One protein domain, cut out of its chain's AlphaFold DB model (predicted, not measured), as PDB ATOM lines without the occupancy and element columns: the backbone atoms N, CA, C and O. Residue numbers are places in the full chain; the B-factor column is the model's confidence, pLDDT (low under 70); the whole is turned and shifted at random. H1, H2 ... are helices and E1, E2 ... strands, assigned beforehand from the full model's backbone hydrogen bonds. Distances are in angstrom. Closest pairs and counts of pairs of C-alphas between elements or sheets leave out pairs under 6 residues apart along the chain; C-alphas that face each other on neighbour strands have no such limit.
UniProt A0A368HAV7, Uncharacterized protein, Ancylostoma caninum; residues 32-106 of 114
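AT A GLANCE: This is residues 32 to 106 of the 114 residues of an uncharacterized protein of Ancylostoma caninum (UniProt A0A368HAV7). Picture a small four-stranded sheet at one end and one long helix, H1, running away from it as an arm, with a short helix, H2, near the far tip. The strands E1 to E4 fold back and forth side by side, and residues 80 to 106 stick out free of everything else. The printed part has 75 residues, with four named strands followed by two named helices, E1 E2 E3 E4 H1 H2, of mixed class. The sheet order is E1, E2, E3, E4, all antiparallel. The whole is extended, a rod made long by its arm, with a radius of gyration of the C-alphas of 21.4 A and spans of 65 by 29 by 21 A.

HOW THE PARTS SIT: Start at E1, residues 34 to 37, an edge strand; its hairpin partner E2, residues 50 to 53, is antiparallel at 169 degrees, with N 34 and O 53 2.9 A apart, within hydrogen-bond range. Next, E2 and E3, residues 57 to 63, form a hairpin at 175 degrees, with N 61 and O 50 at 2.7 A. E3 and E4, residues 68 to 74, the other edge strand, form a hairpin at 158 degrees, with N 71 and O 60 at 2.8 A. These four strands are a meander, each the antiparallel neighbour of the one before. H1, residues 75 to 96, only grazes the sheet with its residues 75 to 78; the closest C-alphas of E3 and H1 are those of Ser 57 and Val 75, 5.1 A apart. H2, residues 100 to 104, is not on the sheet and is apart from H1. In H1 and H2 every O i to N i+4 pair is within hydrogen-bond range.

IN THESE COORDINATES: Find C-alpha 34 at (145.726, 161.653, 200.197), where E1 begins. E3 measures 20.1 A from first to last C-alpha and E4 19.8 A. From C-alpha 75 at (145.429, 153.362, 191.733), H1 runs 31.3 A to C-alpha 96; H2 ends at C-alpha 104, at (183.948, 129.620, 183.688).

THE WHOLE: Look at Gly 67 and Ala 105 for the two C-alphas farthest apart, 65.7 A. The printed part has no cut. The link from E1 to E2, 12 residues, is long; the other links are tight. Mean pLDDT of the printed part is 75.7, and residues 38 to 48 and 94 to 106 are under 70.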
ATOM      1  N   TYR A  32     139.731 159.765 199.450       83.25
ATOM      2  CA  TYR A  32     140.328 160.821 200.283       83.25
ATOM      3  C   TYR A  32     141.448 160.322 201.208       83.25
ATOM      4  O   TYR A  32     141.600 160.812 202.324       83.25
ATOM      5  N   TRP A  33     142.234 159.337 200.772       84.81
ATOM      6  CA  TRP A  33     143.411 158.898 201.532       84.81
ATOM      7  C   TRP A  33     144.518 159.953 201.530       84.81
ATOM      8  O   TRP A  33     145.168 160.177 202.548       84.81
ATOM      9  N   VAL A  34     144.729 160.601 200.386       83.44
ATOM     10  CA  VAL A  34     145.726 161.653 200.197       83.44
ATOM     11  C   VAL A  34     145.096 162.762 199.375       83.44
ATOM     12  O   VAL A  34     144.627 162.525 198.265       83.44
ATOM     13  N   VAL A  35     145.102 163.977 199.909       86.19
ATOM     14  CA  VAL A  35     144.685 165.182 199.191       86.19
ATOM     15  C   VAL A  35     145.918 166.048 199.001       86.19
ATOM     16  O   VAL A  35     146.612 166.354 199.971       86.19
ATOM     17  N   SER A  36     146.200 166.427 197.761       81.88
ATOM     18  CA  SER A  36     147.272 167.357 197.425       81.88
ATOM     19  C   SER A  36     146.737 168.520 196.598       81.88
ATOM     20  O   SER A  36     145.988 168.341 195.638       81.88
ATOM     21  N   ASP A  37     147.133 169.731 196.976       80.56
ATOM     22  CA  ASP A  37     146.912 170.926 196.167       80.56
ATOM     23  C   ASP A  37     148.069 171.076 195.167       80.56
ATOM     24  O   ASP A  37     149.232 170.813 195.489       80.56
ATOM     25  N   VAL A  38     147.756 171.481 193.933       67.50
ATOM     26  CA  VAL A  38     148.766 171.691 192.886       67.50
ATOM     27  C   VAL A  38     149.205 173.154 192.910       67.50
ATOM     28  O   VAL A  38     148.531 174.029 192.370       67.50
ATOM     29  N   THR A  39     150.346 173.429 193.538       66.56
ATOM     30  CA  THR A  39     150.987 174.753 193.521       66.56
ATOM     31  C   THR A  39     151.891 174.919 192.305       66.56
ATOM     32  O   THR A  39     152.740 174.075 192.028       66.56
ATOM     33  N   ASN A  40     151.724 176.036 191.597       66.38
ATOM     34  CA  ASN A  40     152.615 176.455 190.519       66.38
ATOM     35  C   ASN A  40     153.946 176.975 191.106       66.38
ATOM     36  O   ASN A  40     153.953 177.555 192.193       66.38
ATOM     37  N   GLU A  41     155.054 176.820 190.380       66.94
ATOM     38  CA  GLU A  41     156.412 177.263 190.753       66.94
ATOM     39  C   GLU A  41     156.494 178.760 191.103       66.94
ATOM     40  O   GLU A  41     157.299 179.170 191.936       66.94
ATOM     41  N   ASN A  42     155.582 179.563 190.552       65.75
ATOM     42  CA  ASN A  42     155.498 180.999 190.812       65.75
ATOM     43  C   ASN A  42     154.698 181.359 192.080       65.75
ATOM     44  O   ASN A  42     154.473 182.539 192.341       65.75
ATOM     45  N   GLY A  43     154.193 180.378 192.840       57.28
ATOM     46  CA  GLY A  43     153.346 180.603 194.022       57.28
ATOM     47  C   GLY A  43     151.970 181.216 193.716       57.28
ATOM     48  O   GLY A  43     151.163 181.426 194.619       57.28
ATOM     49  N   VAL A  44     151.679 181.492 192.442       58.47
ATOM     50  CA  VAL A  44     150.381 181.970 191.967       58.47
ATOM     51  C   VAL A  44     149.515 180.745 191.696       58.47
ATOM     52  O   VAL A  44     149.847 179.938 190.830       58.47
ATOM     53  N   ASN A  45     148.424 180.587 192.448       55.66
ATOM     54  CA  ASN A  45     147.481 179.480 192.277       55.66
ATOM     55  C   ASN A  45     146.994 179.422 190.822       55.66
ATOM     56  O   ASN A  45     146.197 180.258 190.391       55.66
ATOM     57  N   ALA A  46     147.479 178.439 190.062       54.22
ATOM     58  CA  ALA A  46     146.999 178.142 188.720       54.22
ATOM     59  C   ALA A  46     145.633 177.454 188.837       54.22
ATOM     60  O   ALA A  46     145.530 176.227 188.844       54.22
ATOM     61  N   GLY A  47     144.593 178.269 189.022       61.00
ATOM     62  CA  GLY A  47     143.220 177.802 189.191       61.00
ATOM     63  C   GLY A  47     143.041 176.854 190.381       61.00
ATOM     64  O   GLY A  47     143.954 176.581 191.162       61.00
ATOM     65  N   ARG A  48     141.817 176.368 190.570       66.88
ATOM     66  CA  ARG A  48     141.473 175.463 191.675       66.88
ATOM     67  C   ARG A  48     141.869 174.032 191.286       66.88
ATOM     68  O   ARG A  48     141.007 173.237 190.935       66.88
ATOM     69  N   SER A  49     143.171 173.742 191.291       70.44
ATOM     70  CA  SER A  49     143.720 172.437 190.897       70.44
ATOM     71  C   SER A  49     144.052 171.581 192.123       70.44
ATOM     72  O   SER A  49     144.896 171.955 192.941       70.44
ATOM     73  N   ARG A  50     143.393 170.424 192.252       79.94
ATOM     74  CA  ARG A  50     143.548 169.483 193.371       79.94
ATOM     75  C   ARG A  50     143.661 168.054 192.893       79.94
ATOM     76  O   ARG A  50     143.103 167.678 191.867       79.94
ATOM     77  N   VAL A  51     144.325 167.221 193.672       82.12
ATOM     78  CA  VAL A  51     144.369 165.783 193.447       82.12
ATOM     79  C   VAL A  51     143.935 165.079 194.721       82.12
ATOM     80  O   VAL A  51     144.604 165.151 195.746       82.12
ATOM     81  N   ASN A  52     142.817 164.368 194.631       86.31
ATOM     82  CA  ASN A  52     142.325 163.488 195.679       86.31
ATOM     83  C   ASN A  52     142.672 162.055 195.271       86.31
ATOM     84  O   ASN A  52     142.360 161.625 194.163       86.31
ATOM     85  N   SER A  53     143.358 161.320 196.134       83.31
ATOM     86  CA  SER A  53     143.722 159.923 195.902       83.31
ATOM     87  C   SER A  53     143.158 159.062 197.018       83.31
ATOM     88  O   SER A  53     143.477 159.274 198.185       83.31
ATOM     89  N   GLY A  54     142.342 158.077 196.662       85.00
ATOM     90  CA  GLY A  54     141.968 156.962 197.522       85.00
ATOM     91  C   GLY A  54     142.927 155.794 197.398       85.00
ATOM     92  O   GLY A  54     143.924 155.855 196.679       85.00
ATOM     93  N   LEU A  55     142.590 154.691 198.062       81.94
ATOM     94  CA  LEU A  55     143.398 153.475 197.979       81.94
ATOM     95  C   LEU A  55     143.287 152.790 196.605       81.94
ATOM     96  O   LEU A  55     144.270 152.247 196.105       81.94
ATOM     97  N   LEU A  56     142.094 152.794 196.000       79.44
ATOM     98  CA  LEU A  56     141.813 152.058 194.756       79.44
ATOM     99  C   LEU A  56     141.624 152.973 193.539       79.44
ATOM    100  O   LEU A  56     141.894 152.571 192.403       79.44
ATOM    101  N   SER A  57     141.166 154.198 193.780       81.94
ATOM    102  CA  SER A  57     140.780 155.195 192.782       81.94
ATOM    103  C   SER A  57     141.082 156.588 193.319       81.94
ATOM    104  O   SER A  57     141.112 156.790 194.532       81.94
ATOM    105  N   GLY A  58     141.317 157.541 192.429       86.06
ATOM    106  CA  GLY A  58     141.471 158.948 192.759       86.06
ATOM    107  C   GLY A  58     140.882 159.844 191.677       86.06
ATOM    108  O   GLY A  58     140.631 159.416 190.550       86.06
ATOM    109  N   MET A  59     140.704 161.113 192.020       86.56
ATOM    110  CA  MET A  59     140.174 162.158 191.156       86.56
ATOM    111  C   MET A  59     141.168 163.315 191.083       86.56
ATOM    112  O   MET A  59     141.591 163.854 192.107       86.56
ATOM    113  N   ARG A  60     141.538 163.717 189.867       84.88
ATOM    114  CA  ARG A  60     142.315 164.940 189.632       84.88
ATOM    115  C   ARG A  60     141.397 166.026 189.107       84.88
ATOM    116  O   ARG A  60     140.726 165.837 188.096       84.88
ATOM    117  N   GLU A  61     141.402 167.154 189.785       85.88
ATOM    118  CA  GLU A  61     140.787 168.402 189.369       85.88
ATOM    119  C   GLU A  61     141.900 169.285 188.814       85.88
ATOM    120  O   GLU A  61     142.812 169.670 189.545       85.88
ATOM    121  N   VAL A  62     141.866 169.573 187.516       82.81
ATOM    122  CA  VAL A  62     142.861 170.441 186.877       82.81
ATOM    123  C   VAL A  62     142.145 171.555 186.139       82.81
ATOM    124  O   VAL A  62     141.319 171.299 185.259       82.81
ATOM    125  N   ASP A  63     142.466 172.792 186.498       79.19
ATOM    126  CA  ASP A  63     141.970 173.978 185.812       79.19
ATOM    127  C   ASP A  63     143.055 174.524 184.880       79.19
ATOM    128  O   ASP A  63     144.056 175.090 185.311       79.19
ATOM    129  N   TRP A  64     142.853 174.333 183.576       75.25
ATOM    130  CA  TRP A  64     143.771 174.795 182.531       75.25
ATOM    131  C   TRP A  64     143.492 176.245 182.089       75.25
ATOM    132  O   TRP A  64     143.976 176.666 181.040       75.25
ATOM    133  N   GLY A  65     142.662 176.996 182.824       76.25
ATOM    134  CA  GLY A  65     142.222 178.346 182.443       76.25
ATOM    135  C   GLY A  65     141.030 178.369 181.478       76.25
ATOM    136  O   GLY A  65     140.575 179.436 181.077       76.25
ATOM    137  N   LEU A  66     140.497 177.193 181.132       79.25
ATOM    138  CA  LEU A  66     139.268 176.999 180.347       79.25
ATOM    139  C   LEU A  66     138.139 176.381 181.197       79.25
ATOM    140  O   LEU A  66     137.136 175.920 180.650       79.25
ATOM    141  N   GLY A  67     138.319 176.341 182.522       76.38
ATOM    142  CA  GLY A  67     137.418 175.706 183.480       76.38
ATOM    143  C   GLY A  67     137.986 174.414 184.076       76.38
ATOM    144  O   GLY A  67     138.874 173.769 183.513       76.38
ATOM    145  N   VAL A  68     137.433 174.025 185.229       80.12
ATOM    146  CA  VAL A  68     137.844 172.838 185.994       80.12
ATOM    147  C   VAL A  68     137.509 171.563 185.222       80.12
ATOM    148  O   VAL A  68     136.354 171.334 184.849       80.12
ATOM    149  N   ARG A  69     138.508 170.703 185.011       83.94
ATOM    150  CA  ARG A  69     138.322 169.357 184.460       83.94
ATOM    151  C   ARG A  69     138.552 168.290 185.521       83.94
ATOM    152  O   ARG A  69     139.563 168.317 186.213       83.94
ATOM    153  N   TYR A  70     137.636 167.325 185.574       85.25
ATOM    154  CA  TYR A  70     137.701 166.155 186.448       85.25
ATOM    155  C   TYR A  70     138.256 164.960 185.672       85.25
ATOM    156  O   TYR A  70     137.734 164.604 184.612       85.25
ATOM    157  N   MET A  71     139.323 164.353 186.182       85.00
ATOM    158  CA  MET A  71     139.998 163.207 185.578       85.00
ATOM    159  C   MET A  71     140.122 162.082 186.616       85.00
ATOM    160  O   MET A  71     140.996 162.159 187.487       85.00
ATOM    161  N   PRO A  72     139.270 161.043 186.550       86.44
ATOM    162  CA  PRO A  72     139.397 159.883 187.421       86.44
ATOM    163  C   PRO A  72     140.587 159.015 186.997       86.44
ATOM    164  O   PRO A  72     140.882 158.880 185.807       86.44
ATOM    165  N   PHE A  73     141.258 158.393 187.961       83.62
ATOM    166  CA  PHE A  73     142.325 157.424 187.712       83.62
ATOM    167  C   PHE A  73     142.251 156.260 188.701       83.62
ATOM    168  O   PHE A  73     141.902 156.440 189.863       83.62
ATOM    169  N   SER A  74     142.607 155.054 188.253       84.75
ATOM    170  CA  SER A  74     142.664 153.875 189.123       84.75
ATOM    171  C   SER A  74     144.072 153.686 189.684       84.75
ATOM    172  O   SER A  74     145.052 153.629 188.943       84.75
ATOM    173  N   VAL A  75     144.169 153.581 191.008       79.56
ATOM    174  CA  VAL A  75     145.429 153.362 191.733       79.56
ATOM    175  C   VAL A  75     145.842 151.892 191.666       79.56
ATOM    176  O   VAL A  75     147.029 151.591 191.569       79.56
ATOM    177  N   LEU A  76     144.871 150.970 191.647       77.25
ATOM    178  CA  LEU A  76     145.126 149.529 191.541       77.25
ATOM    179  C   LEU A  76     145.817 149.139 190.233       77.25
ATOM    180  O   LEU A  76     146.733 148.322 190.241       77.25
ATOM    181  N   SER A  77     145.390 149.701 189.100       75.50
ATOM    182  CA  SER A  77     146.013 149.386 187.810       75.50
ATOM    183  C   SER A  77     147.447 149.919 187.734       75.50
ATOM    184  O   SER A  77     148.340 149.255 187.199       75.50
ATOM    185  N   LEU A  78     147.692 151.088 188.332       73.31
ATOM    186  CA  LEU A  78     149.019 151.683 188.420       73.31
ATOM    187  C   LEU A  78     149.943 150.852 189.324       73.31
ATOM    188  O   LEU A  78     151.046 150.501 188.917       73.31
ATOM    189  N   SER A  79     149.489 150.473 190.518       77.56
ATOM    190  CA  SER A  79     150.301 149.673 191.441       77.56
ATOM    191  C   SER A  79     150.565 148.265 190.900       77.56
ATOM    192  O   SER A  79     151.703 147.796 190.955       77.56
ATOM    193  N   ALA A  80     149.564 147.620 190.294       80.88
ATOM    194  CA  ALA A  80     149.725 146.312 189.667       80.88
ATOM    195  C   ALA A  80     150.743 146.348 188.519       80.88
ATOM    196  O   ALA A  80     151.608 145.474 188.439       80.88
ATOM    197  N   SER A  81     150.693 147.372 187.661       82.88
ATOM    198  CA  SER A  81     151.663 147.510 186.568       82.88
ATOM    199  C   SER A  81     153.088 147.750 187.081       82.88
ATOM    200  O   SER A  81     154.017 147.115 186.580       82.88
ATOM    201  N   CYS A  82     153.275 148.549 188.138       81.31
ATOM    202  CA  CYS A  82     154.575 148.707 188.800       81.31
ATOM    203  C   CYS A  82     155.108 147.395 189.398       81.31
ATOM    204  O   CYS A  82     156.294 147.099 189.256       81.31
ATOM    205  N   VAL A  83     154.253 146.591 190.038       85.69
ATOM    206  CA  VAL A  83     154.656 145.296 190.615       85.69
ATOM    207  C   VAL A  83     155.052 144.306 189.520       85.69
ATOM    208  O   VAL A  83     156.094 143.661 189.627       85.69
ATOM    209  N   ILE A  84     154.263 144.212 188.446       86.88
ATOM    210  CA  ILE A  84     154.578 143.346 187.300       86.88
ATOM    211  C   ILE A  84     155.909 143.769 186.674       86.88
ATOM    212  O   ILE A  84     156.778 142.924 186.453       86.88
ATOM    213  N   PHE A  85     156.099 145.074 186.457       88.56
ATOM    214  CA  PHE A  85     157.357 145.612 185.951       88.56
ATOM    215  C   PHE A  85     158.531 145.261 186.868       88.56
ATOM    216  O   PHE A  85     159.557 144.796 186.381       88.56
ATOM    217  N   TYR A  86     158.383 145.409 188.186       86.19
ATOM    218  CA  TYR A  86     159.432 145.076 189.151       86.19
ATOM    219  C   TYR A  86     159.823 143.593 189.103       86.19
ATOM    220  O   TYR A  86     161.009 143.264 189.049       86.19
ATOM    221  N   ILE A  87     158.838 142.690 189.057       86.81
ATOM    222  CA  ILE A  87     159.079 141.245 188.946       86.81
ATOM    223  C   ILE A  87     159.815 140.928 187.640       86.81
ATOM    224  O   ILE A  87     160.794 140.172 187.639       86.81
ATOM    225  N   GLN A  88     159.368 141.516 186.530       85.31
ATOM    226  CA  GLN A  88     159.972 141.296 185.219       85.31
ATOM    227  C   GLN A  88     161.394 141.862 185.158       85.31
ATOM    228  O   GLN A  88     162.296 141.196 184.650       85.31
ATOM    229  N   PHE A  89     161.609 143.046 185.727       85.56
ATOM    230  CA  PHE A  89     162.911 143.691 185.827       85.56
ATOM    231  C   PHE A  89     163.885 142.838 186.642       85.56
ATOM    232  O   PHE A  89     164.963 142.507 186.154       85.56
ATOM    233  N   HIS A  90     163.482 142.383 187.830       81.06
ATOM    234  CA  HIS A  90     164.312 141.520 188.669       81.06
ATOM    235  C   HIS A  90     164.638 140.185 187.983       81.06
ATOM    236  O   HIS A  90     165.794 139.766 187.944       81.06
ATOM    237  N   SER A  91     163.640 139.544 187.372       78.75
ATOM    238  CA  SER A  91     163.834 138.291 186.626       78.75
ATOM    239  C   SER A  91     164.788 138.467 185.442       78.75
ATOM    240  O   SER A  91     165.595 137.586 185.150       78.75
ATOM    241  N   THR A  92     164.709 139.606 184.757       78.25
ATOM    242  CA  THR A  92     165.587 139.947 183.631       78.25
ATOM    243  C   THR A  92     167.008 140.227 184.109       78.25
ATOM    244  O   THR A  92     167.960 139.714 183.528       78.25
ATOM    245  N   MET A  93     167.168 140.969 185.207       72.06
ATOM    246  CA  MET A  93     168.472 141.236 185.816       72.06
ATOM    247  C   MET A  93     169.163 139.947 186.264       72.06
ATOM    248  O   MET A  93     170.337 139.760 185.963       72.06
ATOM    249  N   GLN A  94     168.442 139.020 186.902       66.88
ATOM    250  CA  GLN A  94     169.014 137.731 187.308       66.88
ATOM    251  C   GLN A  94     169.432 136.856 186.123       66.88
ATOM    252  O   GLN A  94     170.436 136.163 186.214       66.88
ATOM    253  N   LYS A  95     168.701 136.900 185.003       65.62
ATOM    254  CA  LYS A  95     169.073 136.165 183.780       65.62
ATOM    255  C   LYS A  95     170.251 136.793 183.030       65.62
ATOM    256  O   LYS A  95     170.942 136.093 182.297       65.62
ATOM    257  N   ASN A  96     170.461 138.098 183.190       62.47
ATOM    258  CA  ASN A  96     171.571 138.825 182.569       62.47
ATOM    259  C   ASN A  96     172.824 138.891 183.457       62.47
ATOM    260  O   ASN A  96     173.900 139.216 182.962       62.47
ATOM    261  N   LEU A  97     172.712 138.575 184.748       61.31
ATOM    262  CA  LEU A  97     173.847 138.423 185.652       61.31
ATOM    263  C   LEU A  97     174.398 136.999 185.546       61.31
ATOM    264  O   LEU A  97     173.803 136.050 186.050       61.31
ATOM    265  N   LEU A  98     175.555 136.852 184.901       59.12
ATOM    266  CA  LEU A  98     176.304 135.597 184.895       59.12
ATOM    267  C   LEU A  98     176.910 135.358 186.286       59.12
ATOM    268  O   LEU A  98     177.676 136.182 186.787       59.12
ATOM    269  N   THR A  99     176.604 134.222 186.908       62.50
ATOM    270  CA  THR A  99     177.357 133.749 188.078       62.50
ATOM    271  C   THR A  99     178.761 133.304 187.653       62.50
ATOM    272  O   THR A  99     178.962 132.855 186.525       62.50
ATOM    273  N   VAL A 100     179.756 133.426 188.544       62.41
ATOM    274  CA  VAL A 100     181.183 133.162 188.233       62.41
ATOM    275  C   VAL A 100     181.396 131.759 187.639       62.41
ATOM    276  O   VAL A 100     182.181 131.591 186.709       62.41
ATOM    277  N   GLU A 101     180.615 130.775 188.089       61.19
ATOM    278  CA  GLU A 101     180.642 129.403 187.566       61.19
ATOM    279  C   GLU A 101     180.143 129.294 186.115       61.19
ATOM    280  O   GLU A 101     180.689 128.522 185.327       61.19
ATOM    281  N   GLN A 102     179.150 130.097 185.721       61.19
ATOM    282  CA  GLN A 102     178.626 130.116 184.351       61.19
ATOM    283  C   GLN A 102     179.573 130.827 183.378       61.19
ATOM    284  O   GLN A 102     179.671 130.417 182.221       61.19
ATOM    285  N   ILE A 103     180.329 131.825 183.851       61.31
ATOM    286  CA  ILE A 103     181.412 132.463 183.082       61.31
ATOM    287  C   ILE A 103     182.530 131.446 182.810       61.31
ATOM    288  O   ILE A 103     182.996 131.327 181.678       61.31
ATOM    289  N   GLN A 104     182.924 130.665 183.823       59.28
ATOM    290  CA  GLN A 104     183.948 129.620 183.688       59.28
ATOM    291  C   GLN A 104     183.504 128.448 182.802       59.28
ATOM    292  O   GLN A 104     184.334 127.850 182.120       59.28
ATOM    293  N   ALA A 105     182.203 128.149 182.767       69.31
ATOM    294  CA  ALA A 105     181.608 127.164 181.864       69.31
ATOM    295  C   ALA A 105     181.373 127.691 180.428       69.31
ATOM    296  O   ALA A 105     180.855 126.953 179.590       69.31
ATOM    297  N   GLY A 106     181.762 128.937 180.124       63.34
ATOM    298  CA  GLY A 106     181.727 129.506 178.772       63.34
ATOM    299  C   GLY A 106     180.382 130.100 178.335       63.34
ATOM    300  O   GLY A 106     180.187 130.338 177.143       63.34
TER     301      GLY A 106